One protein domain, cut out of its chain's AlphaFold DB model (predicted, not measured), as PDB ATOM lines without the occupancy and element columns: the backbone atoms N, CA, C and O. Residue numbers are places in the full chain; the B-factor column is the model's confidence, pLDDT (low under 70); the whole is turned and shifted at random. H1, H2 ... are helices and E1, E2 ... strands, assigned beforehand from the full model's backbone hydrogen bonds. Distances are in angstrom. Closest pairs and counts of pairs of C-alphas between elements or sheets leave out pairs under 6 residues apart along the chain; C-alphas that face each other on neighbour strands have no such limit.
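What this domain is: This is residues 340 to 531 and 538 to 558 of the 580 residues of the protein "Hypothetical protein" of Medioppia subpectinata (UniProt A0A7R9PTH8). The chain is wound in stacked turns, a short solenoid, with one long, twisted sheet of nine strands as a wall along its length. On the other side of the turns are the helices H2 and H3 and then a small sheet of three strands, with H1 near one end and H4 near the other. The printed part has 213 residues, with four named helices and twelve named strands in the order H1 E1 E2 H2 E3 H3 E4 E5 E6 E7 E8 E9 E10 E11 H4 E12; the class is mixed, and under half of the residues are in named elements. The large sheet runs E1 E2 E3 E4 E5 E7 E9 E11 E12, mixed, and the small one E6 E8 E10, parallel. The whole is compact, with a radius of gyration of the C-alphas of 17.0 A and spans of 53 by 33 by 32 A.

Where its parts are: In the large sheet, find E1 at residues 347 to 351, E2 at 354 to 358, E3 at 385 to 389, E4 at 414 to 420, 16.7 A long, E5 at 441 to 446, E7 at 464 to 469, E9 at 490 to 495, E11 at 515 to 520 and E12 at 555 to 557. The small sheet has E6 at 449 to 451, E8 at 473 to 475 and E10 at 501 to 503. H1, residues 340 to 345, begins at C-alpha 340 (21.077, 13.785, 37.936); H2 is 365 to 375, 14.9 A long, H3 is 399 to 406, and H4, 538 to 545, ends at C-alpha 545 (23.887, -35.251, 43.023).

How they stand to each other: Look first at the inner strands E5 and E7, parallel at 3 degrees, with N 444 and O 466 2.9 A apart. At the edges, the hairpin E1 and E2 is antiparallel, N 354 to O 351 being 2.8 A, and so are E11 and E12, N 517 to O 555 being 3.3 A. In the small sheet, N 474 and O 449 of E8 and E6 are 2.8 A apart. E2, H2, E3 and E3, H3, E4 are strand-helix-strand units, two parallel neighbour strands with a helix between, with right-handed crossovers. H2 and H3 touch at Gly 366 and Met 402, C-alphas 5.3 A apart. H1 is over E1 at a height over the sheet of 7.6 A; H4 only grazes the sheet. Every O i to N i+4 pair is within hydrogen-bond range in H2 and H3, against 2 of 4 in H4 and 0 of 2 in H1, where 1 of 3 O i to N i+3 pairs is.

The domain as a whole: The C-alphas of Ser 340 and Glu 551 are the two farthest apart, 53.2 A. Residues 532 to 537 are not printed, and C-alphas 531 and 538 are 18.8 A apart across the cut. The links E4 to E5, E6 to E7, E8 to E9 and E10 to E11 are long. The mean pLDDT of the printed part is 78.8; look for values under 70 at, among others, residues 394 to 401, 522 to 531 and 538 to 558.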
ATOM      1  N   SER A 340      21.255  13.706  39.393       86.38
ATOM      2  CA  SER A 340      21.077  13.785  37.936       86.38
ATOM      3  C   SER A 340      21.568  12.549  37.170       86.38
ATOM      4  O   SER A 340      21.113  12.315  36.051       86.38
ATOM      5  N   VAL A 341      22.450  11.734  37.759       86.12
ATOM      6  CA  VAL A 341      22.901  10.452  37.197       86.12
ATOM      7  C   VAL A 341      21.869   9.345  37.422       86.12
ATOM      8  O   VAL A 341      21.762   8.456  36.587       86.12
ATOM      9  N   LEU A 342      21.108   9.402  38.518       87.75
ATOM     10  CA  LEU A 342      20.184   8.355  38.972       87.75
ATOM     11  C   LEU A 342      18.724   8.612  38.563       87.75
ATOM     12  O   LEU A 342      18.013   7.686  38.177       87.75
ATOM     13  N   VAL A 343      18.291   9.875  38.588       87.12
ATOM     14  CA  VAL A 343      16.917  10.302  38.271       87.12
ATOM     15  C   VAL A 343      16.436   9.846  36.885       87.12
ATOM     16  O   VAL A 343      15.295   9.393  36.798       87.12
ATOM     17  N   PRO A 344      17.247   9.887  35.803       88.38
ATOM     18  CA  PRO A 344      16.809   9.403  34.489       88.38
ATOM     19  C   PRO A 344      16.434   7.917  34.469       88.38
ATOM     20  O   PRO A 344      15.727   7.483  33.563       88.38
ATOM     21  N   TYR A 345      16.906   7.157  35.456       84.75
ATOM     22  CA  TYR A 345      16.674   5.726  35.598       84.75
ATOM     23  C   TYR A 345      15.595   5.412  36.639       84.75
ATOM     24  O   TYR A 345      15.350   4.250  36.917       84.75
ATOM     25  N   GLY A 346      14.929   6.416  37.220       85.19
ATOM     26  CA  GLY A 346      13.885   6.170  38.218       85.19
ATOM     27  C   GLY A 346      14.395   5.743  39.587       85.19
ATOM     28  O   GLY A 346      13.626   5.241  40.400       85.19
ATOM     29  N   CYS A 347      15.683   5.931  39.860       88.69
ATOM     30  CA  CYS A 347      16.212   5.666  41.185       88.69
ATOM     31  C   CYS A 347      15.893   6.847  42.105       88.69
ATOM     32  O   CYS A 347      16.217   7.996  41.790       88.69
ATOM     33  N   SER A 348      15.225   6.562  43.227       82.31
ATOM     34  CA  SER A 348      14.693   7.557  44.173       82.31
ATOM     35  C   SER A 348      15.792   8.312  44.927       82.31
ATOM     36  O   SER A 348      15.547   9.359  45.522       82.31
ATOM     37  N   GLY A 349      17.026   7.826  44.834       78.81
ATOM     38  CA  GLY A 349      18.222   8.494  45.307       78.81
ATOM     39  C   GLY A 349      19.248   7.485  45.785       78.81
ATOM     40  O   GLY A 349      19.129   6.279  45.567       78.81
ATOM     41  N   CYS A 350      20.271   8.009  46.445       83.06
ATOM     42  CA  CYS A 350      21.160   7.207  47.257       83.06
ATOM     43  C   CYS A 350      21.029   7.673  48.705       83.06
ATOM     44  O   CYS A 350      21.063   8.871  48.985       83.06
ATOM     45  N   GLN A 351      20.836   6.725  49.614       79.69
ATOM     46  CA  GLN A 351      20.807   6.957  51.055       79.69
ATOM     47  C   GLN A 351      21.680   5.889  51.699       79.69
ATOM     48  O   GLN A 351      21.592   4.734  51.314       79.69
ATOM     49  N   TYR A 352      22.572   6.249  52.622       80.25
ATOM     50  CA  TYR A 352      23.396   5.292  53.384       80.25
ATOM     51  C   TYR A 352      24.191   4.251  52.556       80.25
ATOM     52  O   TYR A 352      24.472   3.156  53.041       80.25
ATOM     53  N   ASN A 353      24.616   4.589  51.330       82.38
ATOM     54  CA  ASN A 353      25.251   3.678  50.351       82.38
ATOM     55  C   ASN A 353      24.315   2.635  49.707       82.38
ATOM     56  O   ASN A 353      24.805   1.662  49.120       82.38
ATOM     57  N   TYR A 354      23.006   2.853  49.796       86.69
ATOM     58  CA  TYR A 354      21.969   2.136  49.065       86.69
ATOM     59  C   TYR A 354      21.601   2.944  47.833       86.69
ATOM     60  O   TYR A 354      21.324   4.136  47.940       86.69
ATOM     61  N   ILE A 355      21.596   2.301  46.671       88.19
ATOM     62  CA  ILE A 355      20.943   2.827  45.475       88.19
ATOM     63  C   ILE A 355      19.660   2.027  45.307       88.19
ATOM     64  O   ILE A 355      19.710   0.814  45.097       88.19
ATOM     65  N   VAL A 356      18.532   2.720  45.438       89.06
ATOM     66  CA  VAL A 356      17.199   2.131  45.345       89.06
ATOM     67  C   VAL A 356      16.554   2.620  44.056       89.06
ATOM     68  O   VAL A 356      16.389   3.821  43.831       89.06
ATOM     69  N   CYS A 357      16.249   1.672  43.183       88.38
ATOM     70  CA  CYS A 357      15.655   1.903  41.883       88.38
ATOM     71  C   CYS A 357      14.317   1.186  41.820       88.38
ATOM     72  O   CYS A 357      14.275  -0.042  41.817       88.38
ATOM     73  N   GLU A 358      13.231   1.954  41.779       85.94
ATOM     74  CA  GLU A 358      11.882   1.410  41.873       85.94
ATOM     75  C   GLU A 358      10.999   1.887  40.729       85.94
ATOM     76  O   GLU A 358      11.061   3.038  40.293       85.94
ATOM     77  N   GLY A 359      10.108   0.998  40.306       81.50
ATOM     78  CA  GLY A 359       9.007   1.326  39.416       81.50
ATOM     79  C   GLY A 359       9.170   0.777  38.008       81.50
ATOM     80  O   GLY A 359      10.211   0.250  37.626       81.50
ATOM     81  N   ASP A 360       8.094   0.922  37.235       79.62
ATOM     82  CA  ASP A 360       7.925   0.322  35.912       79.62
ATOM     83  C   ASP A 360       8.679   1.087  34.810       79.62
ATOM     84  O   ASP A 360       8.094   1.599  33.851       79.62
ATOM     85  N   ILE A 361       9.987   1.242  34.993       76.81
ATOM     86  CA  ILE A 361      10.860   2.020  34.120       76.81
ATOM     87  C   ILE A 361      11.765   1.049  33.370       76.81
ATOM     88  O   ILE A 361      12.422   0.203  33.979       76.81
ATOM     89  N   ASP A 362      11.787   1.177  32.040       79.75
ATOM     90  CA  ASP A 362      12.776   0.507  31.195       79.75
ATOM     91  C   ASP A 362      14.147   1.123  31.492       79.75
ATOM     92  O   ASP A 362      14.498   2.207  31.020       79.75
ATOM     93  N   MET A 363      14.909   0.430  32.330       78.94
ATOM     94  CA  MET A 363      16.226   0.834  32.770       78.94
ATOM     95  C   MET A 363      17.286   0.187  31.888       78.94
ATOM     96  O   MET A 363      17.433  -1.038  31.830       78.94
ATOM     97  N   ASP A 364      18.084   1.026  31.233       81.00
ATOM     98  CA  ASP A 364      19.357   0.599  30.672       81.00
ATOM     99  C   ASP A 364      20.390   0.548  31.806       81.00
ATOM    100  O   ASP A 364      21.107   1.516  32.074       81.00
ATOM    101  N   LEU A 365      20.429  -0.580  32.526       76.88
ATOM    102  CA  LEU A 365      21.394  -0.781  33.607       76.88
ATOM    103  C   LEU A 365      22.833  -0.605  33.120       76.88
ATOM    104  O   LEU A 365      23.659  -0.050  33.840       76.88
ATOM    105  N   GLY A 366      23.148  -1.040  31.898       77.19
ATOM    106  CA  GLY A 366      24.478  -0.881  31.318       77.19
ATOM    107  C   GLY A 366      24.885   0.582  31.215       77.19
ATOM    108  O   GLY A 366      25.997   0.936  31.616       77.19
ATOM    109  N   GLU A 367      23.994   1.438  30.724       83.12
ATOM    110  CA  GLU A 367      24.196   2.878  30.629       83.12
ATOM    111  C   GLU A 367      24.239   3.524  32.016       83.12
ATOM    112  O   GLU A 367      25.181   4.271  32.286       83.12
ATOM    113  N   MET A 368      23.298   3.198  32.913       84.62
ATOM    114  CA  MET A 368      23.268   3.718  34.286       84.62
ATOM    115  C   MET A 368      24.579   3.416  35.006       84.62
ATOM    116  O   MET A 368      25.267   4.318  35.484       84.62
ATOM    117  N   PHE A 369      24.970   2.144  35.042       79.81
ATOM    118  CA  PHE A 369      26.196   1.714  35.692       79.81
ATOM    119  C   PHE A 369      27.447   2.243  34.972       79.81
ATOM    120  O   PHE A 369      28.460   2.513  35.620       79.81
ATOM    121  N   THR A 370      27.406   2.446  33.650       82.06
ATOM    122  CA  THR A 370      28.506   3.085  32.913       82.06
ATOM    123  C   THR A 370      28.643   4.553  33.300       82.06
ATOM    124  O   THR A 370      29.762   4.979  33.590       82.06
ATOM    125  N   LYS A 371      27.536   5.303  33.373       86.00
ATOM    126  CA  LYS A 371      27.523   6.695  33.833       86.00
ATOM    127  C   LYS A 371      28.003   6.781  35.271       86.00
ATOM    128  O   LYS A 371      28.996   7.453  35.496       86.00
ATOM    129  N   LEU A 372      27.428   6.008  36.195       82.50
ATOM    130  CA  LEU A 372      27.886   5.929  37.586       82.50
ATOM    131  C   LEU A 372      29.386   5.607  37.674       82.50
ATOM    132  O   LEU A 372      30.135   6.276  38.375       82.50
ATOM    133  N   SER A 373      29.883   4.637  36.902       79.75
ATOM    134  CA  SER A 373      31.311   4.297  36.906       79.75
ATOM    135  C   SER A 373      32.208   5.426  36.374       79.75
ATOM    136  O   SER A 373      33.390   5.452  36.739       79.75
ATOM    137  N   GLN A 374      31.700   6.275  35.475       82.94
ATOM    138  CA  GLN A 374      32.411   7.409  34.875       82.94
ATOM    139  C   GLN A 374      32.314   8.682  35.723       82.94
ATOM    140  O   GLN A 374      33.272   9.452  35.754       82.94
ATOM    141  N   THR A 375      31.181   8.907  36.389       83.56
ATOM    142  CA  THR A 375      30.893  10.127  37.153       83.56
ATOM    143  C   THR A 375      31.312  10.017  38.612       83.56
ATOM    144  O   THR A 375      31.755  11.016  39.170       83.56
ATOM    145  N   SER A 376      31.220   8.832  39.227       78.81
ATOM    146  CA  SER A 376      31.617   8.637  40.623       78.81
ATOM    147  C   SER A 376      33.137   8.697  40.765       78.81
ATOM    148  O   SER A 376      33.873   7.921  40.132       78.81
ATOM    149  N   LYS A 377      33.625   9.575  41.646       78.44
ATOM    150  CA  LYS A 377      35.043   9.611  42.028       78.44
ATOM    151  C   LYS A 377      35.453   8.270  42.664       78.44
ATOM    152  O   LYS A 377      34.605   7.550  43.190       78.44
ATOM    153  N   PRO A 378      36.743   7.881  42.659       72.25
ATOM    154  CA  PRO A 378      37.180   6.608  43.249       72.25
ATOM    155  C   PRO A 378      36.737   6.399  44.708       72.25
ATOM    156  O   PRO A 378      36.437   5.274  45.093       72.25
ATOM    157  N   ASN A 379      36.655   7.482  45.485       68.00
ATOM    158  CA  ASN A 379      36.183   7.529  46.872       68.00
ATOM    159  C   ASN A 379      34.655   7.675  47.018       68.00
ATOM    160  O   ASN A 379      34.176   7.854  48.125       68.00
ATOM    161  N   GLU A 380      33.893   7.653  45.926       67.38
ATOM    162  CA  GLU A 380      32.420   7.663  45.925       67.38
ATOM    163  C   GLU A 380      31.863   6.300  45.486       67.38
ATOM    164  O   GLU A 380      30.678   6.025  45.620       67.38
ATOM    165  N   LYS A 381      32.721   5.381  45.020       69.06
ATOM    166  CA  LYS A 381      32.342   4.016  44.619       69.06
ATOM    167  C   LYS A 381      32.106   3.092  45.816       69.06
ATOM    168  O   LYS A 381      32.418   1.910  45.733       69.06
ATOM    169  N   HIS A 382      31.622   3.608  46.942       68.62
ATOM    170  CA  HIS A 382      31.371   2.845  48.170       68.62
ATOM    171  C   HIS A 382      29.945   2.291  48.262       68.62
ATOM    172  O   HIS A 382      29.551   1.838  49.333       68.62
ATOM    173  N   TYR A 383      29.183   2.303  47.163       76.44
ATOM    174  CA  TYR A 383      27.845   1.713  47.117       76.44
ATOM    175  C   TYR A 383      27.918   0.243  47.508       76.44
ATOM    176  O   TYR A 383      28.598  -0.546  46.850       76.44
ATOM    177  N   ARG A 384      27.248  -0.085  48.610       80.81
ATOM    178  CA  ARG A 384      27.231  -1.425  49.190       80.81
ATOM    179  C   ARG A 384      26.013  -2.203  48.727       80.81
ATOM    180  O   ARG A 384      26.129  -3.401  48.497       80.81
ATOM    181  N   TYR A 385      24.894  -1.512  48.536       85.44
ATOM    182  CA  TYR A 385      23.603  -2.125  48.277       85.44
ATOM    183  C   TYR A 385      23.006  -1.560  46.996       85.44
ATOM    184  O   TYR A 385      22.887  -0.342  46.833       85.44
ATOM    185  N   PHE A 386      22.610  -2.455  46.102       87.31
ATOM    186  CA  PHE A 386      21.800  -2.123  44.939       87.31
ATOM    187  C   PHE A 386      20.470  -2.844  45.068       87.31
ATOM    188  O   PHE A 386      20.458  -4.068  45.185       87.31
ATOM    189  N   VAL A 387      19.382  -2.081  45.071       88.06
ATOM    190  CA  VAL A 387      18.019  -2.602  45.160       88.06
ATOM    191  C   VAL A 387      17.272  -2.181  43.903       88.06
ATOM    192  O   VAL A 387      17.067  -0.992  43.665       88.06
ATOM    193  N   PHE A 388      16.898  -3.160  43.091       86.25
ATOM    194  CA  PHE A 388      16.084  -2.993  41.896       86.25
ATOM    195  C   PHE A 388      14.715  -3.596  42.172       86.25
ATOM    196  O   PHE A 388      14.615  -4.801  42.364       86.25
ATOM    197  N   THR A 389      13.666  -2.778  42.201       82.31
ATOM    198  CA  THR A 389      12.304  -3.247  42.475       82.31
ATOM    199  C   THR A 389      11.389  -2.913  41.309       82.31
ATOM    200  O   THR A 389      11.231  -1.745  40.955       82.31
ATOM    201  N   ASN A 390      10.747  -3.923  40.713       76.75
ATOM    202  CA  ASN A 390       9.846  -3.755  39.559       76.75
ATOM    203  C   ASN A 390      10.473  -3.058  38.335       76.75
ATOM    204  O   ASN A 390       9.753  -2.567  37.466       76.75
ATOM    205  N   THR A 391      11.801  -3.011  38.243       73.19
ATOM    206  CA  THR A 391      12.489  -2.397  37.104       73.19
ATOM    207  C   THR A 391      12.339  -3.284  35.877       73.19
ATOM    208  O   THR A 391      12.427  -4.504  35.996       73.19
ATOM    209  N   LYS A 392      12.167  -2.713  34.686       75.44
ATOM    210  CA  LYS A 392      12.264  -3.474  33.436       75.44
ATOM    211  C   LYS A 392      13.672  -3.316  32.887       75.44
ATOM    212  O   LYS A 392      14.129  -2.198  32.692       75.44
ATOM    213  N   TYR A 393      14.374  -4.412  32.615       72.75
ATOM    214  CA  TYR A 393      15.629  -4.310  31.867       72.75
ATOM    215  C   TYR A 393      15.324  -4.168  30.379       72.75
ATOM    216  O   TYR A 393      14.509  -4.915  29.831       72.75
ATOM    217  N   ASN A 394      15.956  -3.183  29.739       68.25
ATOM    218  CA  ASN A 394      15.833  -2.986  28.300       68.25
ATOM    219  C   ASN A 394      16.261  -4.276  27.576       68.25
ATOM    220  O   ASN A 394      17.382  -4.741  27.760       68.25
ATOM    221  N   GLU A 395      15.389  -4.832  26.729       60.16
ATOM    222  CA  GLU A 395      15.620  -6.074  25.964       60.16
ATOM    223  C   GLU A 395      16.857  -6.006  25.052       60.16
ATOM    224  O   GLU A 395      17.334  -7.027  24.567       60.16
ATOM    225  N   GLN A 396      17.382  -4.802  24.809       59.03
ATOM    226  CA  GLN A 396      18.592  -4.573  24.018       59.03
ATOM    227  C   GLN A 396      19.895  -4.759  24.806       59.03
ATOM    228  O   GLN A 396      20.965  -4.815  24.197       59.03
ATOM    229  N   LEU A 397      19.837  -4.838  26.138       62.69
ATOM    230  CA  LEU A 397      20.994  -5.205  26.943       62.69
ATOM    231  C   LEU A 397      21.198  -6.712  26.863       62.69
ATOM    232  O   LEU A 397      20.466  -7.485  27.477       62.69
ATOM    233  N   GLU A 398      22.253  -7.117  26.161       67.50
ATOM    234  CA  GLU A 398      22.801  -8.461  26.319       67.50
ATOM    235  C   GLU A 398      23.058  -8.703  27.821       67.50
ATOM    236  O   GLU A 398      23.765  -7.888  28.433       67.50
ATOM    237  N   PRO A 399      22.517  -9.776  28.429       63.78
ATOM    238  CA  PRO A 399      22.669 -10.069  29.857       63.78
ATOM    239  C   PRO A 399      24.126  -9.986  30.336       63.78
ATOM    240  O   PRO A 399      24.411  -9.418  31.392       63.78
ATOM    241  N   ASP A 400      25.070 -10.433  29.504       66.06
ATOM    242  CA  ASP A 400      26.516 -10.364  29.745       66.06
ATOM    243  C   ASP A 400      27.020  -8.939  30.008       66.06
ATOM    244  O   ASP A 400      27.977  -8.729  30.766       66.06
ATOM    245  N   THR A 401      26.381  -7.946  29.388       68.12
ATOM    246  CA  THR A 401      26.720  -6.530  29.524       68.12
ATOM    247  C   THR A 401      26.329  -6.022  30.903       68.12
ATOM    248  O   THR A 401      27.149  -5.366  31.541       68.12
ATOM    249  N   MET A 402      25.142  -6.365  31.409       72.69
ATOM    250  CA  MET A 402      24.690  -5.935  32.737       72.69
ATOM    251  C   MET A 402      25.683  -6.373  33.812       72.69
ATOM    252  O   MET A 402      26.271  -5.530  34.498       72.69
ATOM    253  N   PHE A 403      25.942  -7.680  33.895       73.94
ATOM    254  CA  PHE A 403      26.867  -8.204  34.888       73.94
ATOM    255  C   PHE A 403      28.263  -7.618  34.666       73.94
ATOM    256  O   PHE A 403      28.833  -7.051  35.598       73.94
ATOM    257  N   THR A 404      28.771  -7.584  33.427       73.25
ATOM    258  CA  THR A 404      30.054  -6.939  33.095       73.25
ATOM    259  C   THR A 404      30.185  -5.518  33.637       73.25
ATOM    260  O   THR A 404      31.274  -5.145  34.079       73.25
ATOM    261  N   VAL A 405      29.131  -4.701  33.580       69.94
ATOM    262  CA  VAL A 405      29.198  -3.333  34.094       69.94
ATOM    263  C   VAL A 405      29.089  -3.316  35.623       69.94
ATOM    264  O   VAL A 405      29.863  -2.594  36.253       69.94
ATOM    265  N   MET A 406      28.264  -4.173  36.235       71.12
ATOM    266  CA  MET A 406      28.233  -4.350  37.697       71.12
ATOM    267  C   MET A 406      29.607  -4.720  38.270       71.12
ATOM    268  O   MET A 406      29.970  -4.269  39.353       71.12
ATOM    269  N   SER A 407      30.429  -5.446  37.503       71.00
ATOM    270  CA  SER A 407      31.811  -5.793  37.874       71.00
ATOM    271  C   SER A 407      32.685  -4.581  38.167       71.00
ATOM    272  O   SER A 407      33.685  -4.703  38.871       71.00
ATOM    273  N   LYS A 408      32.346  -3.405  37.640       70.75
ATOM    274  CA  LYS A 408      33.129  -2.183  37.840       70.75
ATOM    275  C   LYS A 408      32.891  -1.543  39.212       70.75
ATOM    276  O   LYS A 408      33.653  -0.653  39.593       70.75
ATOM    277  N   PHE A 409      31.889  -2.001  39.966       67.06
ATOM    278  CA  PHE A 409      31.588  -1.541  41.321       67.06
ATOM    279  C   PHE A 409      32.238  -2.467  42.342       67.06
ATOM    280  O   PHE A 409      31.620  -3.367  42.896       67.06
ATOM    281  N   ILE A 410      33.526  -2.218  42.581       63.84
ATOM    282  CA  ILE A 410      34.406  -3.063  43.403       63.84
ATOM    283  C   ILE A 410      33.906  -3.198  44.855       63.84
ATOM    284  O   ILE A 410      34.265  -4.158  45.525       63.84
ATOM    285  N   ASN A 411      33.063  -2.286  45.351       72.56
ATOM    286  CA  ASN A 411      32.604  -2.291  46.747       72.56
ATOM    287  C   ASN A 411      31.151  -2.741  46.944       72.56
ATOM    288  O   ASN A 411      30.678  -2.676  48.078       72.56
ATOM    289  N   ALA A 412      30.455  -3.185  45.893       79.81
ATOM    290  CA  ALA A 412      29.120  -3.746  46.064       79.81
ATOM    291  C   ALA A 412      29.211  -4.990  46.958       79.81
ATOM    292  O   ALA A 412      29.975  -5.912  46.661       79.81
ATOM    293  N   THR A 413      28.462  -4.996  48.058       85.50
ATOM    294  CA  THR A 413      28.397  -6.124  48.991       85.50
ATOM    295  C   THR A 413      27.121  -6.921  48.828       85.50
ATOM    296  O   THR A 413      27.133  -8.130  49.056       85.50
ATOM    297  N   GLU A 414      26.041  -6.267  48.409       88.50
ATOM    298  CA  GLU A 414      24.729  -6.878  48.299       88.50
ATOM    299  C   GLU A 414      23.984  -6.403  47.051       88.50
ATOM    300  O   GLU A 414      24.020  -5.226  46.675       88.50
ATOM    301  N   LEU A 415      23.303  -7.349  46.411       88.75
ATOM    302  CA  LEU A 415      22.479  -7.132  45.234       88.75
ATOM    303  C   LEU A 415      21.086  -7.702  45.483       88.75
ATOM    304  O   LEU A 415      20.949  -8.902  45.707       88.75
ATOM    305  N   TYR A 416      20.074  -6.850  45.376       88.00
ATOM    306  CA  TYR A 416      18.669  -7.215  45.448       88.00
ATOM    307  C   TYR A 416      17.993  -6.831  44.132       88.00
ATOM    308  O   TYR A 416      17.999  -5.667  43.744       88.00
ATOM    309  N   ASP A 417      17.426  -7.812  43.446       84.50
ATOM    310  CA  ASP A 417      16.569  -7.634  42.279       84.50
ATOM    311  C   ASP A 417      15.210  -8.276  42.580       84.50
ATOM    312  O   ASP A 417      15.041  -9.495  42.522       84.50
ATOM    313  N   TRP A 418      14.259  -7.452  43.009       78.88
ATOM    314  CA  TRP A 418      12.923  -7.831  43.445       78.88
ATOM    315  C   TRP A 418      11.886  -7.464  42.385       78.88
ATOM    316  O   TRP A 418      11.360  -6.355  42.326       78.88
ATOM    317  N   GLY A 419      11.531  -8.439  41.556       65.75
ATOM    318  CA  GLY A 419      10.388  -8.312  40.657       65.75
ATOM    319  C   GLY A 419      10.757  -7.849  39.257       65.75
ATOM    320  O   GLY A 419       9.955  -7.181  38.608       65.75
ATOM    321  N   ASN A 420      11.928  -8.234  38.747       63.94
ATOM    322  CA  ASN A 420      12.189  -8.085  37.326       63.94
ATOM    323  C   ASN A 420      11.596  -9.253  36.540       63.94
ATOM    324  O   ASN A 420      12.236 -10.261  36.245       63.94
ATOM    325  N   TYR A 421      10.339  -9.098  36.139       65.25
ATOM    326  CA  TYR A 421       9.603 -10.109  35.377       65.25
ATOM    327  C   TYR A 421      10.195 -10.409  33.988       65.25
ATOM    328  O   TYR A 421       9.713 -11.329  33.321       65.25
ATOM    329  N   LYS A 422      11.196  -9.637  33.543       72.88
ATOM    330  CA  LYS A 422      11.880  -9.809  32.257       72.88
ATOM    331  C   LYS A 422      13.283 -10.407  32.364       72.88
ATOM    332  O   LYS A 422      13.800 -10.851  31.339       72.88
ATOM    333  N   LEU A 423      13.904 -10.443  33.547       76.88
ATOM    334  CA  LEU A 423      15.170 -11.151  33.706       76.88
ATOM    335  C   LEU A 423      14.888 -12.650  33.577       76.88
ATOM    336  O   LEU A 423      14.372 -13.265  34.497       76.88
ATOM    337  N   THR A 424      15.169 -13.225  32.410       83.44
ATOM    338  CA  THR A 424      14.889 -14.647  32.139       83.44
ATOM    339  C   THR A 424      16.113 -15.537  32.305       83.44
ATOM    340  O   THR A 424      15.999 -16.758  32.392       83.44
ATOM    341  N   THR A 425      17.308 -14.944  32.296       86.06
ATOM    342  CA  THR A 425      18.578 -15.670  32.264       86.06
ATOM    343  C   THR A 425      19.645 -14.936  33.071       86.06
ATOM    344  O   THR A 425      19.894 -13.753  32.856       86.06
ATOM    345  N   ILE A 426      20.309 -15.662  33.969       88.88
ATOM    346  CA  ILE A 426      21.628 -15.325  34.501       88.88
ATOM    347  C   ILE A 426      22.600 -16.068  33.581       88.88
ATOM    348  O   ILE A 426      22.604 -17.301  33.592       88.88
ATOM    349  N   PRO A 427      23.354 -15.367  32.724       89.38
ATOM    350  CA  PRO A 427      24.159 -16.002  31.697       89.38
ATOM    351  C   PRO A 427      25.290 -16.826  32.308       89.38
ATOM    352  O   PRO A 427      25.667 -16.670  33.475       89.38
ATOM    353  N   ALA A 428      25.854 -17.708  31.486       90.88
ATOM    354  CA  ALA A 428      27.090 -18.380  31.844       90.88
ATOM    355  C   ALA A 428      28.161 -17.330  32.164       90.88
ATOM    356  O   ALA A 428      28.221 -16.283  31.523       90.88
ATOM    357  N   ASP A 429      28.995 -17.599  33.165       89.25
ATOM    358  CA  ASP A 429      30.074 -16.691  33.558       89.25
ATOM    359  C   ASP A 429      29.627 -15.266  33.965       89.25
ATOM    360  O   ASP A 429      30.458 -14.351  33.980       89.25
ATOM    361  N   ALA A 430      28.358 -15.062  34.348       86.81
ATOM    362  CA  ALA A 430      27.817 -13.759  34.756       86.81
ATOM    363  C   ALA A 430      28.735 -13.020  35.749       86.81
ATOM    364  O   ALA A 430      29.132 -11.878  35.524       86.81
ATOM    365  N   PHE A 431      29.166 -13.710  36.806       86.81
ATOM    366  CA  PHE A 431      30.041 -13.179  37.848       86.81
ATOM    367  C   PHE A 431      31.483 -13.689  37.736       86.81
ATOM    368  O   PHE A 431      32.175 -13.871  38.734       86.81
ATOM    369  N   SER A 432      31.963 -13.924  36.515       83.06
ATOM    370  CA  SER A 432      33.293 -14.492  36.252       83.06
ATOM    371  C   SER A 432      34.477 -13.535  36.392       83.06
ATOM    372  O   SER A 432      35.638 -13.947  36.282       83.06
ATOM    373  N   LYS A 433      34.223 -12.236  36.544       74.62
ATOM    374  CA  LYS A 433      35.290 -11.240  36.669       74.62
ATOM    375  C   LYS A 433      35.726 -11.148  38.124       74.62
ATOM    376  O   LYS A 433      34.914 -10.964  39.017       74.62
ATOM    377  N   ALA A 434      37.033 -11.179  38.366       60.03
ATOM    378  CA  ALA A 434      37.615 -11.168  39.713       60.03
ATOM    379  C   ALA A 434      37.283  -9.924  40.572       60.03
ATOM    380  O   ALA A 434      37.670  -9.861  41.734       60.03
ATOM    381  N   THR A 435      36.598  -8.921  40.020       65.00
ATOM    382  CA  THR A 435      36.257  -7.673  40.709       65.00
ATOM    383  C   THR A 435      35.049  -7.782  41.643       65.00
ATOM    384  O   THR A 435      34.789  -6.839  42.381       65.00
ATOM    385  N   TYR A 436      34.347  -8.919  41.666       67.81
ATOM    386  CA  TYR A 436      33.210  -9.165  42.564       67.81
ATOM    387  C   TYR A 436      33.591  -9.766  43.924       67.81
ATOM    388  O   TYR A 436      32.735 -10.314  44.614       67.81
ATOM    389  N   SER A 437      34.860  -9.695  44.336       67.44
ATOM    390  CA  SER A 437      35.340 -10.355  45.561       67.44
ATOM    391  C   SER A 437      34.610  -9.930  46.839       67.44
ATOM    392  O   SER A 437      34.705 -10.626  47.844       67.44
ATOM    393  N   ASN A 438      33.914  -8.791  46.802       80.44
ATOM    394  CA  ASN A 438      33.233  -8.198  47.946       80.44
ATOM    395  C   ASN A 438      31.721  -8.475  47.980       80.44
ATOM    396  O   ASN A 438      31.087  -8.071  48.949       80.44
ATOM    397  N   LEU A 439      31.139  -9.152  46.981       87.12
ATOM    398  CA  LEU A 439      29.722  -9.536  47.002       87.12
ATOM    399  C   LEU A 439      29.502 -10.696  47.985       87.12
ATOM    400  O   LEU A 439      30.043 -11.786  47.799       87.12
ATOM    401  N   HIS A 440      28.688 -10.453  49.012       90.75
ATOM    402  CA  HIS A 440      28.337 -11.405  50.069       90.75
ATOM    403  C   HIS A 440      26.875 -11.862  49.986       90.75
ATOM    404  O   HIS A 440      26.579 -12.984  50.391       90.75
ATOM    405  N   SER A 441      25.973 -11.049  49.431       92.25
ATOM    406  CA  SER A 441      24.559 -11.408  49.283       92.25
ATOM    407  C   SER A 441      24.049 -11.106  47.879       92.25
ATOM    408  O   SER A 441      24.293 -10.027  47.338       92.25
ATOM    409  N   ILE A 442      23.339 -12.060  47.286       92.31
ATOM    410  CA  ILE A 442      22.607 -11.883  46.032       92.31
ATOM    411  C   ILE A 442      21.193 -12.420  46.238       92.31
ATOM    412  O   ILE A 442      21.020 -13.575  46.625       92.31
ATOM    413  N   ASN A 443      20.197 -11.596  45.939       91.69
ATOM    414  CA  ASN A 443      18.792 -11.967  45.905       91.69
ATOM    415  C   ASN A 443      18.206 -11.574  44.549       91.69
ATOM    416  O   ASN A 443      18.182 -10.394  44.217       91.69
ATOM    417  N   ILE A 444      17.761 -12.553  43.767       89.00
ATOM    418  CA  ILE A 444      17.199 -12.344  42.429       89.00
ATOM    419  C   ILE A 444      15.812 -12.973  42.374       89.00
ATOM    420  O   ILE A 444      15.649 -14.143  42.717       89.00
ATOM    421  N   GLN A 445      14.826 -12.202  41.924       86.44
ATOM    422  CA  GLN A 445      13.451 -12.630  41.693       86.44
ATOM    423  C   GLN A 445      13.076 -12.440  40.230       86.44
ATOM    424  O   GLN A 445      13.028 -11.312  39.737       86.44
ATOM    425  N   ALA A 446      12.742 -13.541  39.568       80.31
ATOM    426  CA  ALA A 446      12.387 -13.568  38.157       80.31
ATOM    427  C   ALA A 446      11.066 -14.305  37.903       80.31
ATOM    428  O   ALA A 446      10.559 -15.053  38.735       80.31
ATOM    429  N   ASN A 447      10.488 -14.133  36.715       77.62
ATOM    430  CA  ASN A 447       9.343 -14.953  36.306       77.62
ATOM    431  C   ASN A 447       9.776 -16.358  35.878       77.62
ATOM    432  O   ASN A 447       9.193 -17.352  36.299       77.62
ATOM    433  N   GLU A 448      10.784 -16.417  35.018       77.88
ATOM    434  CA  GLU A 448      11.411 -17.622  34.478       77.88
ATOM    435  C   GLU A 448      12.910 -17.416  34.641       77.88
ATOM    436  O   GLU A 448      13.369 -16.287  34.499       77.88
ATOM    437  N   GLN A 449      13.672 -18.453  34.971       84.38
ATOM    438  CA  GLN A 449      15.085 -18.268  35.277       84.38
ATOM    439  C   GLN A 449      15.925 -19.418  34.743       84.38
ATOM    440  O   GLN A 449      15.915 -20.518  35.285       84.38
ATOM    441  N   THR A 450      16.727 -19.145  33.722       91.94
ATOM    442  CA  THR A 450      17.873 -19.994  33.389       91.94
ATOM    443  C   THR A 450      19.090 -19.505  34.170       91.94
ATOM    444  O   THR A 450      19.367 -18.304  34.194       91.94
ATOM    445  N   ILE A 451      19.813 -20.408  34.827       93.62
ATOM    446  CA  ILE A 451      21.100 -20.140  35.473       93.62
ATOM    447  C   ILE A 451      22.173 -20.834  34.644       93.62
ATOM    448  O   ILE A 451      22.238 -22.062  34.604       93.62
ATOM    449  N   GLY A 452      22.998 -20.041  33.969       94.56
ATOM    450  CA  GLY A 452      24.061 -20.528  33.106       94.56
ATOM    451  C   GLY A 452      25.183 -21.226  33.870       94.56
ATOM    452  O   GLY A 452      25.401 -21.006  35.063       94.56
ATOM    453  N   SER A 453      25.940 -22.056  33.156       94.75
ATOM    454  CA  SER A 453      27.118 -22.726  33.709       94.75
ATOM    455  C   SER A 453      28.114 -21.707  34.265       94.75
ATOM    456  O   SER A 453      28.379 -20.700  33.605       94.75
ATOM    457  N   HIS A 454      28.706 -21.982  35.427       94.56
ATOM    458  CA  HIS A 454      29.713 -21.125  36.058       94.56
ATOM    459  C   HIS A 454      29.242 -19.684  36.333       94.56
ATOM    460  O   HIS A 454      30.067 -18.778  36.492       94.56
ATOM    461  N   ALA A 455      27.924 -19.453  36.415       93.31
ATOM    462  CA  ALA A 455      27.342 -18.132  36.639       93.31
ATOM    463  C   ALA A 455      27.982 -17.406  37.833       93.31
ATOM    464  O   ALA A 455      28.247 -16.211  37.744       93.31
ATOM    465  N   PHE A 456      28.307 -18.126  38.912       92.94
ATOM    466  CA  PHE A 456      28.832 -17.555  40.159       92.94
ATOM    467  C   PHE A 456      30.316 -17.867  40.428       92.94
ATOM    468  O   PHE A 456      30.775 -17.745  41.565       92.94
ATOM    469  N   ARG A 457      31.096 -18.250  39.402       91.81
ATOM    470  CA  ARG A 457      32.413 -18.895  39.598       91.81
ATOM    471  C   ARG A 457      33.458 -18.126  40.390       91.81
ATOM    472  O   ARG A 457      34.276 -18.736  41.080       91.81
ATOM    473  N   SER A 458      33.433 -16.798  40.324       90.62
ATOM    474  CA  SER A 458      34.410 -15.960  41.028       90.62
ATOM    475  C   SER A 458      33.881 -15.399  42.352       90.62
ATOM    476  O   SER A 458      34.576 -14.617  43.001       90.62
ATOM    477  N   LEU A 459      32.689 -15.815  42.800       90.69
ATOM    478  CA  LEU A 459      32.065 -15.360  44.044       90.69
ATOM    479  C   LEU A 459      32.402 -16.261  45.245       90.69
ATOM    480  O   LEU A 459      31.527 -16.726  45.978       90.69
ATOM    481  N   SER A 460      33.693 -16.491  45.492       89.19
ATOM    482  CA  SER A 460      34.151 -17.334  46.610       89.19
ATOM    483  C   SER A 460      33.815 -16.767  48.000       89.19
ATOM    484  O   SER A 460      33.874 -17.508  48.982       89.19
ATOM    485  N   GLY A 461      33.500 -15.466  48.088       90.25
ATOM    486  CA  GLY A 461      33.101 -14.757  49.313       90.25
ATOM    487  C   GLY A 461      31.588 -14.633  49.536       90.25
ATOM    488  O   GLY A 461      31.178 -14.207  50.612       90.25
ATOM    489  N   LEU A 462      30.755 -15.024  48.563       93.06
ATOM    490  CA  LEU A 462      29.292 -14.932  48.663       93.06
ATOM    491  C   LEU A 462      28.792 -15.778  49.824       93.06
ATOM    492  O   LEU A 462      29.091 -16.950  49.815       93.06
ATOM    493  N   THR A 463      28.032 -15.282  50.788       95.12
ATOM    494  CA  THR A 463      27.496 -16.085  51.905       95.12
ATOM    495  C   THR A 463      26.024 -16.428  51.725       95.12
ATOM    496  O   THR A 463      25.570 -17.448  52.239       95.12
ATOM    497  N   HIS A 464      25.292 -15.623  50.955       95.44
ATOM    498  CA  HIS A 464      23.864 -15.788  50.718       95.44
ATOM    499  C   HIS A 464      23.565 -15.661  49.225       95.44
ATOM    500  O   HIS A 464      23.913 -14.667  48.590       95.44
ATOM    501  N   LEU A 465      22.917 -16.680  48.668       95.00
ATOM    502  CA  LEU A 465      22.393 -16.665  47.311       95.00
ATOM    503  C   LEU A 465      20.940 -17.110  47.352       95.00
ATOM    504  O   LEU A 465      20.654 -18.270  47.635       95.00
ATOM    505  N   GLN A 466      20.035 -16.186  47.065       93.75
ATOM    506  CA  GLN A 466      18.612 -16.442  46.958       93.75
ATOM    507  C   GLN A 466      18.173 -16.197  45.520       93.75
ATOM    508  O   GLN A 466      18.349 -15.107  44.983       93.75
ATOM    509  N   ILE A 467      17.597 -17.216  44.897       91.31
ATOM    510  CA  ILE A 467      17.036 -17.115  43.554       91.31
ATOM    511  C   ILE A 467      15.602 -17.606  43.641       91.31
ATOM    512  O   ILE A 467      15.355 -18.773  43.944       91.31
ATOM    513  N   GLY A 468      14.658 -16.698  43.425       88.94
ATOM    514  CA  GLY A 468      13.249 -17.033  43.320       88.94
ATOM    515  C   GLY A 468      12.765 -16.951  41.884       88.94
ATOM    516  O   GLY A 468      13.143 -16.043  41.141       88.94
ATOM    517  N   CYS A 469      11.911 -17.893  41.498       84.06
ATOM    518  CA  CYS A 469      11.140 -17.785  40.277       84.06
ATOM    519  C   CYS A 469       9.682 -18.201  40.466       84.06
ATOM    520  O   CYS A 469       9.365 -19.073  41.274       84.06
ATOM    521  N   ILE A 470       8.802 -17.615  39.659       80.88
ATOM    522  CA  ILE A 470       7.355 -17.864  39.735       80.88
ATOM    523  C   ILE A 470       6.921 -19.035  38.837       80.88
ATOM    524  O   ILE A 470       5.932 -19.701  39.139       80.88
ATOM    525  N   LYS A 471       7.637 -19.296  37.733       86.06
ATOM    526  CA  LYS A 471       7.285 -20.326  36.743       86.06
ATOM    527  C   LYS A 471       8.337 -21.433  36.655       86.06
ATOM    528  O   LYS A 471       8.301 -22.381  37.424       86.06
ATOM    529  N   THR A 472       9.299 -21.298  35.743       87.38
ATOM    530  CA  THR A 472      10.291 -22.334  35.439       87.38
ATOM    531  C   THR A 472      11.683 -21.891  35.865       87.38
ATOM    532  O   THR A 472      12.064 -20.731  35.683       87.38
ATOM    533  N   MET A 473      12.458 -22.835  36.398       92.44
ATOM    534  CA  MET A 473      13.869 -22.634  36.714       92.44
ATOM    535  C   MET A 473      14.693 -23.711  36.021       92.44
ATOM    536  O   MET A 473      14.465 -24.894  36.237       92.44
ATOM    537  N   HIS A 474      15.662 -23.326  35.199       94.56
ATOM    538  CA  HIS A 474      16.595 -24.261  34.576       94.56
ATOM    539  C   HIS A 474      18.010 -23.969  35.055       94.56
ATOM    540  O   HIS A 474      18.535 -22.879  34.854       94.56
ATOM    541  N   ILE A 475      18.627 -24.939  35.718       95.31
ATOM    542  CA  ILE A 475      19.945 -24.803  36.329       95.31
ATOM    543  C   ILE A 475      20.927 -25.636  35.521       95.31
ATOM    544  O   ILE A 475      20.874 -26.867  35.552       95.31
ATOM    545  N   MET A 476      21.819 -24.958  34.802       96.94
ATOM    546  CA  MET A 476      22.803 -25.613  33.948       96.94
ATOM    547  C   MET A 476      23.897 -26.320  34.749       96.94
ATOM    548  O   MET A 476      24.140 -26.032  35.923       96.94
ATOM    549  N   SER A 477      24.609 -27.227  34.078       95.56
ATOM    550  CA  SER A 477      25.765 -27.923  34.644       95.56
ATOM    551  C   SER A 477      26.804 -26.931  35.182       95.56
ATOM    552  O   SER A 477      27.120 -25.933  34.528       95.56
ATOM    553  N   ASN A 478      27.357 -27.207  36.365       96.06
ATOM    554  CA  ASN A 478      28.345 -26.373  37.053       96.06
ATOM    555  C   ASN A 478      27.881 -24.926  37.326       96.06
ATOM    556  O   ASN A 478      28.716 -24.031  37.446       96.06
ATOM    557  N   ALA A 479      26.573 -24.652  37.410       95.75
ATOM    558  CA  ALA A 479      26.045 -23.299  37.634       95.75
ATOM    559  C   ALA A 479      26.650 -22.605  38.871       95.75
ATOM    560  O   ALA A 479      26.948 -21.408  38.840       95.75
ATOM    561  N   PHE A 480      26.884 -23.376  39.937       95.50
ATOM    562  CA  PHE A 480      27.425 -22.894  41.211       95.50
ATOM    563  C   PHE A 480      28.887 -23.294  41.449       95.50
ATOM    564  O   PHE A 480      29.379 -23.165  42.571       95.50
ATOM    565  N   ALA A 481      29.586 -23.789  40.422       94.31
ATOM    566  CA  ALA A 481      30.994 -24.139  40.549       94.31
ATOM    567  C   ALA A 481      31.843 -22.896  40.816       94.31
ATOM    568  O   ALA A 481      31.588 -21.864  40.202       94.31
ATOM    569  N   ILE A 482      32.862 -22.995  41.679       91.88
ATOM    570  CA  ILE A 482      33.797 -21.895  41.971       91.88
ATOM    571  C   ILE A 482      35.231 -22.221  41.544       91.88
ATOM    572  O   ILE A 482      35.692 -23.354  41.673       91.88
ATOM    573  N   ASP A 483      35.964 -21.194  41.102       89.56
ATOM    574  CA  ASP A 483      37.339 -21.333  40.590       89.56
ATOM    575  C   ASP A 483      38.338 -21.789  41.667       89.56
ATOM    576  O   ASP A 483      39.371 -22.395  41.374       89.56
ATOM    577  N   LYS A 484      38.069 -21.432  42.926       88.56
ATOM    578  CA  LYS A 484      38.936 -21.718  44.071       88.56
ATOM    579  C   LYS A 484      38.089 -22.222  45.230       88.56
ATOM    580  O   LYS A 484      37.154 -21.509  45.600       88.56
ATOM    581  N   PRO A 485      38.439 -23.370  45.838       90.44
ATOM    582  CA  PRO A 485      37.772 -23.838  47.041       90.44
ATOM    583  C   PRO A 485      37.709 -22.743  48.108       90.44
ATOM    584  O   PRO A 485      38.666 -21.982  48.288       90.44
ATOM    585  N   SER A 486      36.581 -22.661  48.805       90.00
ATOM    586  CA  SER A 486      36.333 -21.645  49.826       90.00
ATOM    587  C   SER A 486      35.843 -22.294  51.111       90.00
ATOM    588  O   SER A 486      34.989 -23.173  51.088       90.00
ATOM    589  N   ASN A 487      36.341 -21.817  52.251       92.62
ATOM    590  CA  ASN A 487      35.829 -22.214  53.566       92.62
ATOM    591  C   ASN A 487      34.620 -21.364  53.997       92.62
ATOM    592  O   ASN A 487      34.099 -21.535  55.098       92.62
ATOM    593  N   VAL A 488      34.185 -20.421  53.156       92.69
ATOM    594  CA  VAL A 488      33.021 -19.573  53.416       92.69
ATOM    595  C   VAL A 488      31.749 -20.379  53.158       92.69
ATOM    596  O   VAL A 488      31.533 -20.893  52.058       92.69
ATOM    597  N   SER A 489      30.884 -20.477  54.167       93.19
ATOM    598  CA  SER A 489      29.608 -21.188  54.038       93.19
ATOM    599  C   SER A 489      28.641 -20.429  53.128       93.19
ATOM    600  O   SER A 489      28.542 -19.207  53.219       93.19
ATOM    601  N   LEU A 490      27.980 -21.139  52.213       94.38
ATOM    602  CA  LEU A 490      26.925 -20.608  51.348       94.38
ATOM    603  C   LEU A 490      25.564 -21.044  51.874       94.38
ATOM    604  O   LEU A 490      25.321 -22.239  52.006       94.38
ATOM    605  N   THR A 491      24.648 -20.108  52.070       95.75
ATOM    606  CA  THR A 491      23.219 -20.418  52.088       95.75
ATOM    607  C   THR A 491      22.694 -20.241  50.671       95.75
ATOM    608  O   THR A 491      22.565 -19.112  50.199       95.75
ATOM    609  N   LEU A 492      22.429 -21.351  49.983       95.06
ATOM    610  CA  LEU A 492      21.833 -21.372  48.652       95.06
ATOM    611  C   LEU A 492      20.343 -21.664  48.786       95.06
ATOM    612  O   LEU A 492      19.957 -22.771  49.153       95.06
ATOM    613  N   ARG A 493      19.510 -20.675  48.486       93.81
ATOM    614  CA  ARG A 493      18.056 -20.781  48.512       93.81
ATOM    615  C   ARG A 493      17.502 -20.671  47.100       93.81
ATOM    616  O   ARG A 493      17.659 -19.639  46.453       93.81
ATOM    617  N   LEU A 494      16.832 -21.722  46.649       91.88
ATOM    618  CA  LEU A 494      16.108 -21.751  45.384       91.88
ATOM    619  C   LEU A 494      14.621 -21.852  45.708       91.88
ATOM    620  O   LEU A 494      14.185 -22.859  46.262       91.88
ATOM    621  N   ASN A 495      13.864 -20.802  45.403       89.44
ATOM    622  CA  ASN A 495      12.416 -20.776  45.590       89.44
ATOM    623  C   ASN A 495      11.748 -20.848  44.221       89.44
ATOM    624  O   ASN A 495      11.733 -19.870  43.478       89.44
ATOM    625  N   ALA A 496      11.256 -22.023  43.859       87.00
ATOM    626  CA  ALA A 496      10.700 -22.274  42.542       87.00
ATOM    627  C   ALA A 496       9.642 -23.375  42.614       87.00
ATOM    628  O   ALA A 496       9.714 -24.250  43.484       87.00
ATOM    629  N   PRO A 497       8.683 -23.410  41.677       85.06
ATOM    630  CA  PRO A 497       7.852 -24.588  41.502       85.06
ATOM    631  C   PRO A 497       8.749 -25.791  41.168       85.06
ATOM    632  O   PRO A 497       9.344 -25.879  40.094       85.06
ATOM    633  N   LEU A 498       8.889 -26.728  42.112       78.81
ATOM    634  CA  LEU A 498       9.807 -27.870  41.982       78.81
ATOM    635  C   LEU A 498       9.480 -28.764  40.778       78.81
ATOM    636  O   LEU A 498      10.367 -29.377  40.197       78.81
ATOM    637  N   ASN A 499       8.207 -28.820  40.387       81.69
ATOM    638  CA  ASN A 499       7.728 -29.525  39.198       81.69
ATOM    639  C   ASN A 499       8.147 -28.858  37.875       81.69
ATOM    640  O   ASN A 499       8.069 -29.495  36.828       81.69
ATOM    641  N   GLU A 500       8.565 -27.596  37.922       85.56
ATOM    642  CA  GLU A 500       9.020 -26.794  36.782       85.56
ATOM    643  C   GLU A 500      10.511 -26.431  36.893       85.56
ATOM    644  O   GLU A 500      11.045 -25.697  36.059       85.56
ATOM    645  N   THR A 501      11.191 -26.964  37.913       87.19
ATOM    646  CA  THR A 501      12.627 -26.793  38.118       87.19
ATOM    647  C   THR A 501      13.389 -27.954  37.486       87.19
ATOM    648  O   THR A 501      13.189 -29.115  37.841       87.19
ATOM    649  N   VAL A 502      14.287 -27.642  36.557       92.38
ATOM    650  CA  VAL A 502      15.144 -28.598  35.852       92.38
ATOM    651  C   VAL A 502      16.588 -28.385  36.286       92.38
ATOM    652  O   VAL A 502      17.107 -27.273  36.199       92.38
ATOM    653  N   PHE A 503      17.247 -29.456  36.720       92.56
ATOM    654  CA  PHE A 503      18.681 -29.481  36.991       92.56
ATOM    655  C   PHE A 503      19.372 -30.278  35.890       92.56
ATOM    656  O   PHE A 503      19.045 -31.447  35.676       92.56
ATOM    657  N   ASP A 504      20.340 -29.668  35.215       96.00
ATOM    658  CA  ASP A 504      21.246 -30.409  34.346       96.00
ATOM    659  C   ASP A 504      22.145 -31.341  35.170       96.00
ATOM    660  O   ASP A 504      22.404 -31.134  36.364       96.00
ATOM    661  N   ASP A 505      22.681 -32.364  34.507       93.00
ATOM    662  CA  ASP A 505      23.687 -33.237  35.100       93.00
ATOM    663  C   ASP A 505      24.891 -32.410  35.580       93.00
ATOM    664  O   ASP A 505      25.507 -31.639  34.836       93.00
ATOM    665  N   GLY A 506      25.214 -32.545  36.866       91.88
ATOM    666  CA  GLY A 506      26.270 -31.771  37.512       91.88
ATOM    667  C   GLY A 506      25.925 -30.306  37.798       91.88
ATOM    668  O   GLY A 506      26.837 -29.508  37.983       91.88
ATOM    669  N   ALA A 507      24.650 -29.912  37.868       93.75
ATOM    670  CA  ALA A 507      24.250 -28.540  38.219       93.75
ATOM    671  C   ALA A 507      24.891 -28.006  39.521       93.75
ATOM    672  O   ALA A 507      25.253 -26.832  39.610       93.75
ATOM    673  N   LEU A 508      25.075 -28.885  40.513       93.62
ATOM    674  CA  LEU A 508      25.721 -28.592  41.800       93.62
ATOM    675  C   LEU A 508      27.196 -29.036  41.861       93.62
ATOM    676  O   LEU A 508      27.831 -28.936  42.912       93.62
ATOM    677  N   SER A 509      27.751 -29.547  40.760       92.19
ATOM    678  CA  SER A 509      29.158 -29.944  40.705       92.19
ATOM    679  C   SER A 509      30.070 -28.727  40.853       92.19
ATOM    680  O   SER A 509      29.739 -27.619  40.434       92.19
ATOM    681  N   GLY A 510      31.231 -28.933  41.479       92.69
ATOM    682  CA  GLY A 510      32.267 -27.906  41.607       92.69
ATOM    683  C   GLY A 510      31.986 -26.799  42.628       92.69
ATOM    684  O   GLY A 510      32.763 -25.845  42.687       92.69
ATOM    685  N   ILE A 511      30.923 -26.900  43.442       92.56
ATOM    686  CA  ILE A 511      30.620 -25.918  44.499       92.56
ATOM    687  C   ILE A 511      31.833 -25.700  45.419       92.56
ATOM    688  O   ILE A 511      32.120 -24.564  45.766       92.56
ATOM    689  N   ASN A 512      32.582 -26.753  45.772       91.56
ATOM    690  CA  ASN A 512      33.884 -26.676  46.461       91.56
ATOM    691  C   ASN A 512      33.915 -25.769  47.712       91.56
ATOM    692  O   ASN A 512      34.924 -25.120  48.008       91.56
ATOM    693  N   ARG A 513      32.801 -25.711  48.447       93.44
ATOM    694  CA  ARG A 513      32.630 -24.942  49.685       93.44
ATOM    695  C   ARG A 513      31.462 -25.489  50.512       93.44
ATOM    696  O   ARG A 513      30.540 -26.062  49.924       93.44
ATOM    697  N   PRO A 514      31.437 -25.284  51.841       93.81
ATOM    698  CA  PRO A 514      30.283 -25.656  52.655       93.81
ATOM    699  C   PRO A 514      29.021 -24.953  52.141       93.81
ATOM    700  O   PRO A 514      29.029 -23.733  51.976       93.81
ATOM    701  N   THR A 515      27.957 -25.707  51.861       91.44
ATOM    702  CA  THR A 515      26.713 -25.156  51.304       91.44
ATOM    703  C   THR A 515      25.492 -25.753  51.989       91.44
ATOM    704  O   THR A 515      25.298 -26.968  51.992       91.44
ATOM    705  N   GLN A 516      24.649 -24.884  52.540       93.12
ATOM    706  CA  GLN A 516      23.294 -25.211  52.952       93.12
ATOM    707  C   GLN A 516      22.363 -24.955  51.768       93.12
ATOM    708  O   GLN A 516      22.145 -23.803  51.392       93.12
ATOM    709  N   LEU A 517      21.813 -26.023  51.191       92.88
ATOM    710  CA  LEU A 517      20.839 -25.929  50.110       92.88
ATOM    711  C   LEU A 517      19.420 -25.955  50.686       92.88
ATOM    712  O   LEU A 517      19.013 -26.920  51.338       92.88
ATOM    713  N   LYS A 518      18.669 -24.888  50.422       90.50
ATOM    714  CA  LYS A 518      17.247 -24.745  50.733       90.50
ATOM    715  C   LYS A 518      16.476 -24.703  49.422       90.50
ATOM    716  O   LYS A 518      16.698 -23.821  48.598       90.50
ATOM    717  N   LEU A 519      15.600 -25.677  49.233       87.12
ATOM    718  CA  LEU A 519      14.675 -25.718  48.112       87.12
ATOM    719  C   LEU A 519      13.290 -25.409  48.669       87.12
ATOM    720  O   LEU A 519      12.766 -26.184  49.460       87.12
ATOM    721  N   GLU A 520      12.744 -24.258  48.306       84.62
ATOM    722  CA  GLU A 520      11.454 -23.763  48.788       84.62
ATOM    723  C   GLU A 520      10.442 -23.819  47.640       84.62
ATOM    724  O   GLU A 520      10.786 -23.605  46.475       84.62
ATOM    725  N   GLN A 521       9.197 -24.162  47.967       71.50
ATOM    726  CA  GLN A 521       8.138 -24.393  46.991       71.50
ATOM    727  C   GLN A 521       6.986 -23.426  47.233       71.50
ATOM    728  O   GLN A 521       5.872 -23.850  47.528       71.50
ATOM    729  N   ASP A 522       7.239 -22.131  47.087       64.88
ATOM    730  CA  ASP A 522       6.158 -21.163  47.232       64.88
ATOM    731  C   ASP A 522       5.740 -20.562  45.898       64.88
ATOM    732  O   ASP A 522       4.574 -20.194  45.762       64.88
ATOM    733  N   GLY A 523       6.631 -20.485  44.893       56.34
ATOM    734  CA  GLY A 523       6.338 -19.885  43.575       56.34
ATOM    735  C   GLY A 523       5.788 -18.451  43.660       56.34
ATOM    736  O   GLY A 523       5.378 -17.862  42.663       56.34
ATOM    737  N   LYS A 524       5.746 -17.898  44.869       59.91
ATOM    738  CA  LYS A 524       5.318 -16.562  45.211       59.91
ATOM    739  C   LYS A 524       6.582 -15.722  45.334       59.91
ATOM    740  O   LYS A 524       7.589 -16.227  45.843       59.91
ATOM    741  N   PRO A 525       6.536 -14.458  44.887       55.22
ATOM    742  CA  PRO A 525       7.570 -13.507  45.252       55.22
ATOM    743  C   PRO A 525       7.739 -13.510  46.778       55.22
ATOM    744  O   PRO A 525       6.791 -13.792  47.514       55.22
ATOM    745  N   PHE A 526       8.965 -13.273  47.245       58.12
ATOM    746  CA  PHE A 526       9.274 -13.171  48.672       58.12
ATOM    747  C   PHE A 526       8.602 -11.916  49.241       58.12
ATOM    748  O   PHE A 526       9.248 -10.890  49.405       58.12
ATOM    749  N   ASP A 527       7.300 -11.987  49.504       44.44
ATOM    750  CA  ASP A 527       6.525 -10.856  50.018       44.44
ATOM    751  C   ASP A 527       6.682 -10.688  51.543       44.44
ATOM    752  O   ASP A 527       6.118  -9.761  52.116       44.44
ATOM    753  N   ASP A 528       7.450 -11.554  52.217       42.72
ATOM    754  CA  ASP A 528       7.700 -11.470  53.660       42.72
ATOM    755  C   ASP A 528       8.907 -12.353  54.065       42.72
ATOM    756  O   ASP A 528       8.931 -13.536  53.704       42.72
ATOM    757  N   PRO A 529       9.911 -11.873  54.828       35.66
ATOM    758  CA  PRO A 529      10.956 -12.725  55.418       35.66
ATOM    759  C   PRO A 529      10.443 -13.790  56.421       35.66
ATOM    760  O   PRO A 529      11.258 -14.539  56.965       35.66
ATOM    761  N   GLY A 530       9.128 -13.879  56.677       26.30
ATOM    762  CA  GLY A 530       8.546 -14.648  57.784       26.30
ATOM    763  C   GLY A 530       7.718 -15.913  57.492       26.30
ATOM    764  O   GLY A 530       7.242 -16.508  58.458       26.30
ATOM    765  N   HIS A 531       7.511 -16.372  56.251       28.91
ATOM    766  CA  HIS A 531       6.637 -17.538  55.984       28.91
ATOM    767  C   HIS A 531       7.375 -18.723  55.336       28.91
ATOM    768  O   HIS A 531       7.876 -18.611  54.225       28.91
ATOM    769  N   ILE A 538      11.763 -33.645  48.052       50.41
ATOM    770  CA  ILE A 538      13.019 -33.055  47.560       50.41
ATOM    771  C   ILE A 538      14.217 -34.021  47.626       50.41
ATOM    772  O   ILE A 538      15.088 -34.026  46.753       50.41
ATOM    773  N   ALA A 539      14.234 -34.910  48.621       48.50
ATOM    774  CA  ALA A 539      15.322 -35.864  48.831       48.50
ATOM    775  C   ALA A 539      15.534 -36.823  47.644       48.50
ATOM    776  O   ALA A 539      16.656 -37.259  47.391       48.50
ATOM    777  N   ASN A 540      14.469 -37.153  46.904       49.03
ATOM    778  CA  ASN A 540      14.545 -38.074  45.769       49.03
ATOM    779  C   ASN A 540      15.098 -37.406  44.505       49.03
ATOM    780  O   ASN A 540      15.791 -38.065  43.734       49.03
ATOM    781  N   ILE A 541      14.830 -36.110  44.324       55.56
ATOM    782  CA  ILE A 541      15.316 -35.321  43.184       55.56
ATOM    783  C   ILE A 541      16.824 -35.090  43.308       55.56
ATOM    784  O   ILE A 541      17.547 -35.192  42.323       55.56
ATOM    785  N   LEU A 542      17.317 -34.843  44.527       59.62
ATOM    786  CA  LEU A 542      18.717 -34.473  44.745       59.62
ATOM    787  C   LEU A 542      19.674 -35.645  45.017       59.62
ATOM    788  O   LEU A 542      20.892 -35.465  45.033       59.62
ATOM    789  N   LYS A 543      19.145 -36.862  45.177       51.03
ATOM    790  CA  LYS A 543      19.930 -38.077  45.438       51.03
ATOM    791  C   LYS A 543      21.009 -38.394  44.384       51.03
ATOM    792  O   LYS A 543      22.077 -38.855  44.792       51.03
ATOM    793  N   PRO A 544      20.799 -38.172  43.069       56.62
ATOM    794  CA  PRO A 544      21.842 -38.383  42.060       56.62
ATOM    795  C   PRO A 544      23.044 -37.438  42.204       56.62
ATOM    796  O   PRO A 544      24.115 -37.743  41.692       56.62
ATOM    797  N   TYR A 545      22.891 -36.323  42.923       55.62
ATOM    798  CA  TYR A 545      23.887 -35.251  43.023       55.62
ATOM    799  C   TYR A 545      24.654 -35.265  44.354       55.62
ATOM    800  O   TYR A 545      25.171 -34.239  44.782       55.62
ATOM    801  N   GLY A 546      24.701 -36.406  45.052       57.91
ATOM    802  CA  GLY A 546      25.482 -36.566  46.289       57.91
ATOM    803  C   GLY A 546      24.896 -35.881  47.532       57.91
ATOM    804  O   GLY A 546      25.487 -35.948  48.608       57.91
ATOM    805  N   CYS A 547      23.723 -35.265  47.417       55.25
ATOM    806  CA  CYS A 547      23.079 -34.555  48.512       55.25
ATOM    807  C   CYS A 547      22.246 -35.500  49.393       55.25
ATOM    808  O   CYS A 547      21.602 -36.436  48.906       55.25
ATOM    809  N   ARG A 548      22.233 -35.252  50.708       51.66
ATOM    810  CA  ARG A 548      21.440 -36.025  51.679       51.66
ATOM    811  C   ARG A 548      20.447 -35.112  52.385       51.66
ATOM    812  O   ARG A 548      20.791 -34.004  52.789       51.66
ATOM    813  N   ALA A 549      19.216 -35.589  52.537       42.59
ATOM    814  CA  ALA A 549      18.216 -34.911  53.349       42.59
ATOM    815  C   ALA A 549      18.541 -35.088  54.836       42.59
ATOM    816  O   ALA A 549      18.809 -36.207  55.277       42.59
ATOM    817  N   HIS A 550      18.522 -33.986  55.581       47.75
ATOM    818  CA  HIS A 550      18.606 -33.973  57.035       47.75
ATOM    819  C   HIS A 550      17.193 -33.849  57.623       47.75
ATOM    820  O   HIS A 550      16.318 -33.242  57.011       47.75
ATOM    821  N   GLU A 551      16.962 -34.394  58.819       40.66
ATOM    822  CA  GLU A 551      15.626 -34.518  59.442       40.66
ATOM    823  C   GLU A 551      14.944 -33.173  59.798       40.66
ATOM    824  O   GLU A 551      13.792 -33.166  60.212       40.66
ATOM    825  N   ASN A 552      15.611 -32.038  59.546       36.72
ATOM    826  CA  ASN A 552      15.149 -30.672  59.832       36.72
ATOM    827  C   ASN A 552      14.897 -29.846  58.546       36.72
ATOM    828  O   ASN A 552      15.213 -28.661  58.500       36.72
ATOM    829  N   GLU A 553      14.381 -30.469  57.483       46.12
ATOM    830  CA  GLU A 553      13.957 -29.806  56.228       46.12
ATOM    831  C   GLU A 553      15.062 -29.136  55.379       46.12
ATOM    832  O   GLU A 553      14.758 -28.466  54.394       46.12
ATOM    833  N   TYR A 554      16.349 -29.346  55.678       40.25
ATOM    834  CA  TYR A 554      17.454 -28.878  54.830       40.25
ATOM    835  C   TYR A 554      18.242 -30.031  54.209       40.25
ATOM    836  O   TYR A 554      18.348 -31.130  54.762       40.25
ATOM    837  N   ILE A 555      18.815 -29.767  53.035       50.97
ATOM    838  CA  ILE A 555      19.624 -30.729  52.292       50.97
ATOM    839  C   ILE A 555      21.083 -30.301  52.391       50.97
ATOM    840  O   ILE A 555      21.444 -29.173  52.052       50.97
ATOM    841  N   VAL A 556      21.920 -31.213  52.887       48.03
ATOM    842  CA  VAL A 556      23.363 -31.002  52.993       48.03
ATOM    843  C   VAL A 556      24.031 -31.724  51.831       48.03
ATOM    844  O   VAL A 556      23.853 -32.933  51.643       48.03
ATOM    845  N   CYS A 557      24.794 -30.973  51.048       52.69
ATOM    846  CA  CYS A 557      25.688 -31.513  50.036       52.69
ATOM    847  C   CYS A 557      27.116 -31.309  50.565       52.69
ATOM    848  O   CYS A 557      27.626 -30.189  50.577       52.69
ATOM    849  N   GLU A 558      27.736 -32.371  51.079       46.28
ATOM    850  CA  GLU A 558      29.141 -32.357  51.500       46.28
ATOM    851  C   GLU A 558      30.005 -32.771  50.296       46.28
ATOM    852  O   GLU A 558      29.795 -33.847  49.737       46.28
TER     853      GLU A 558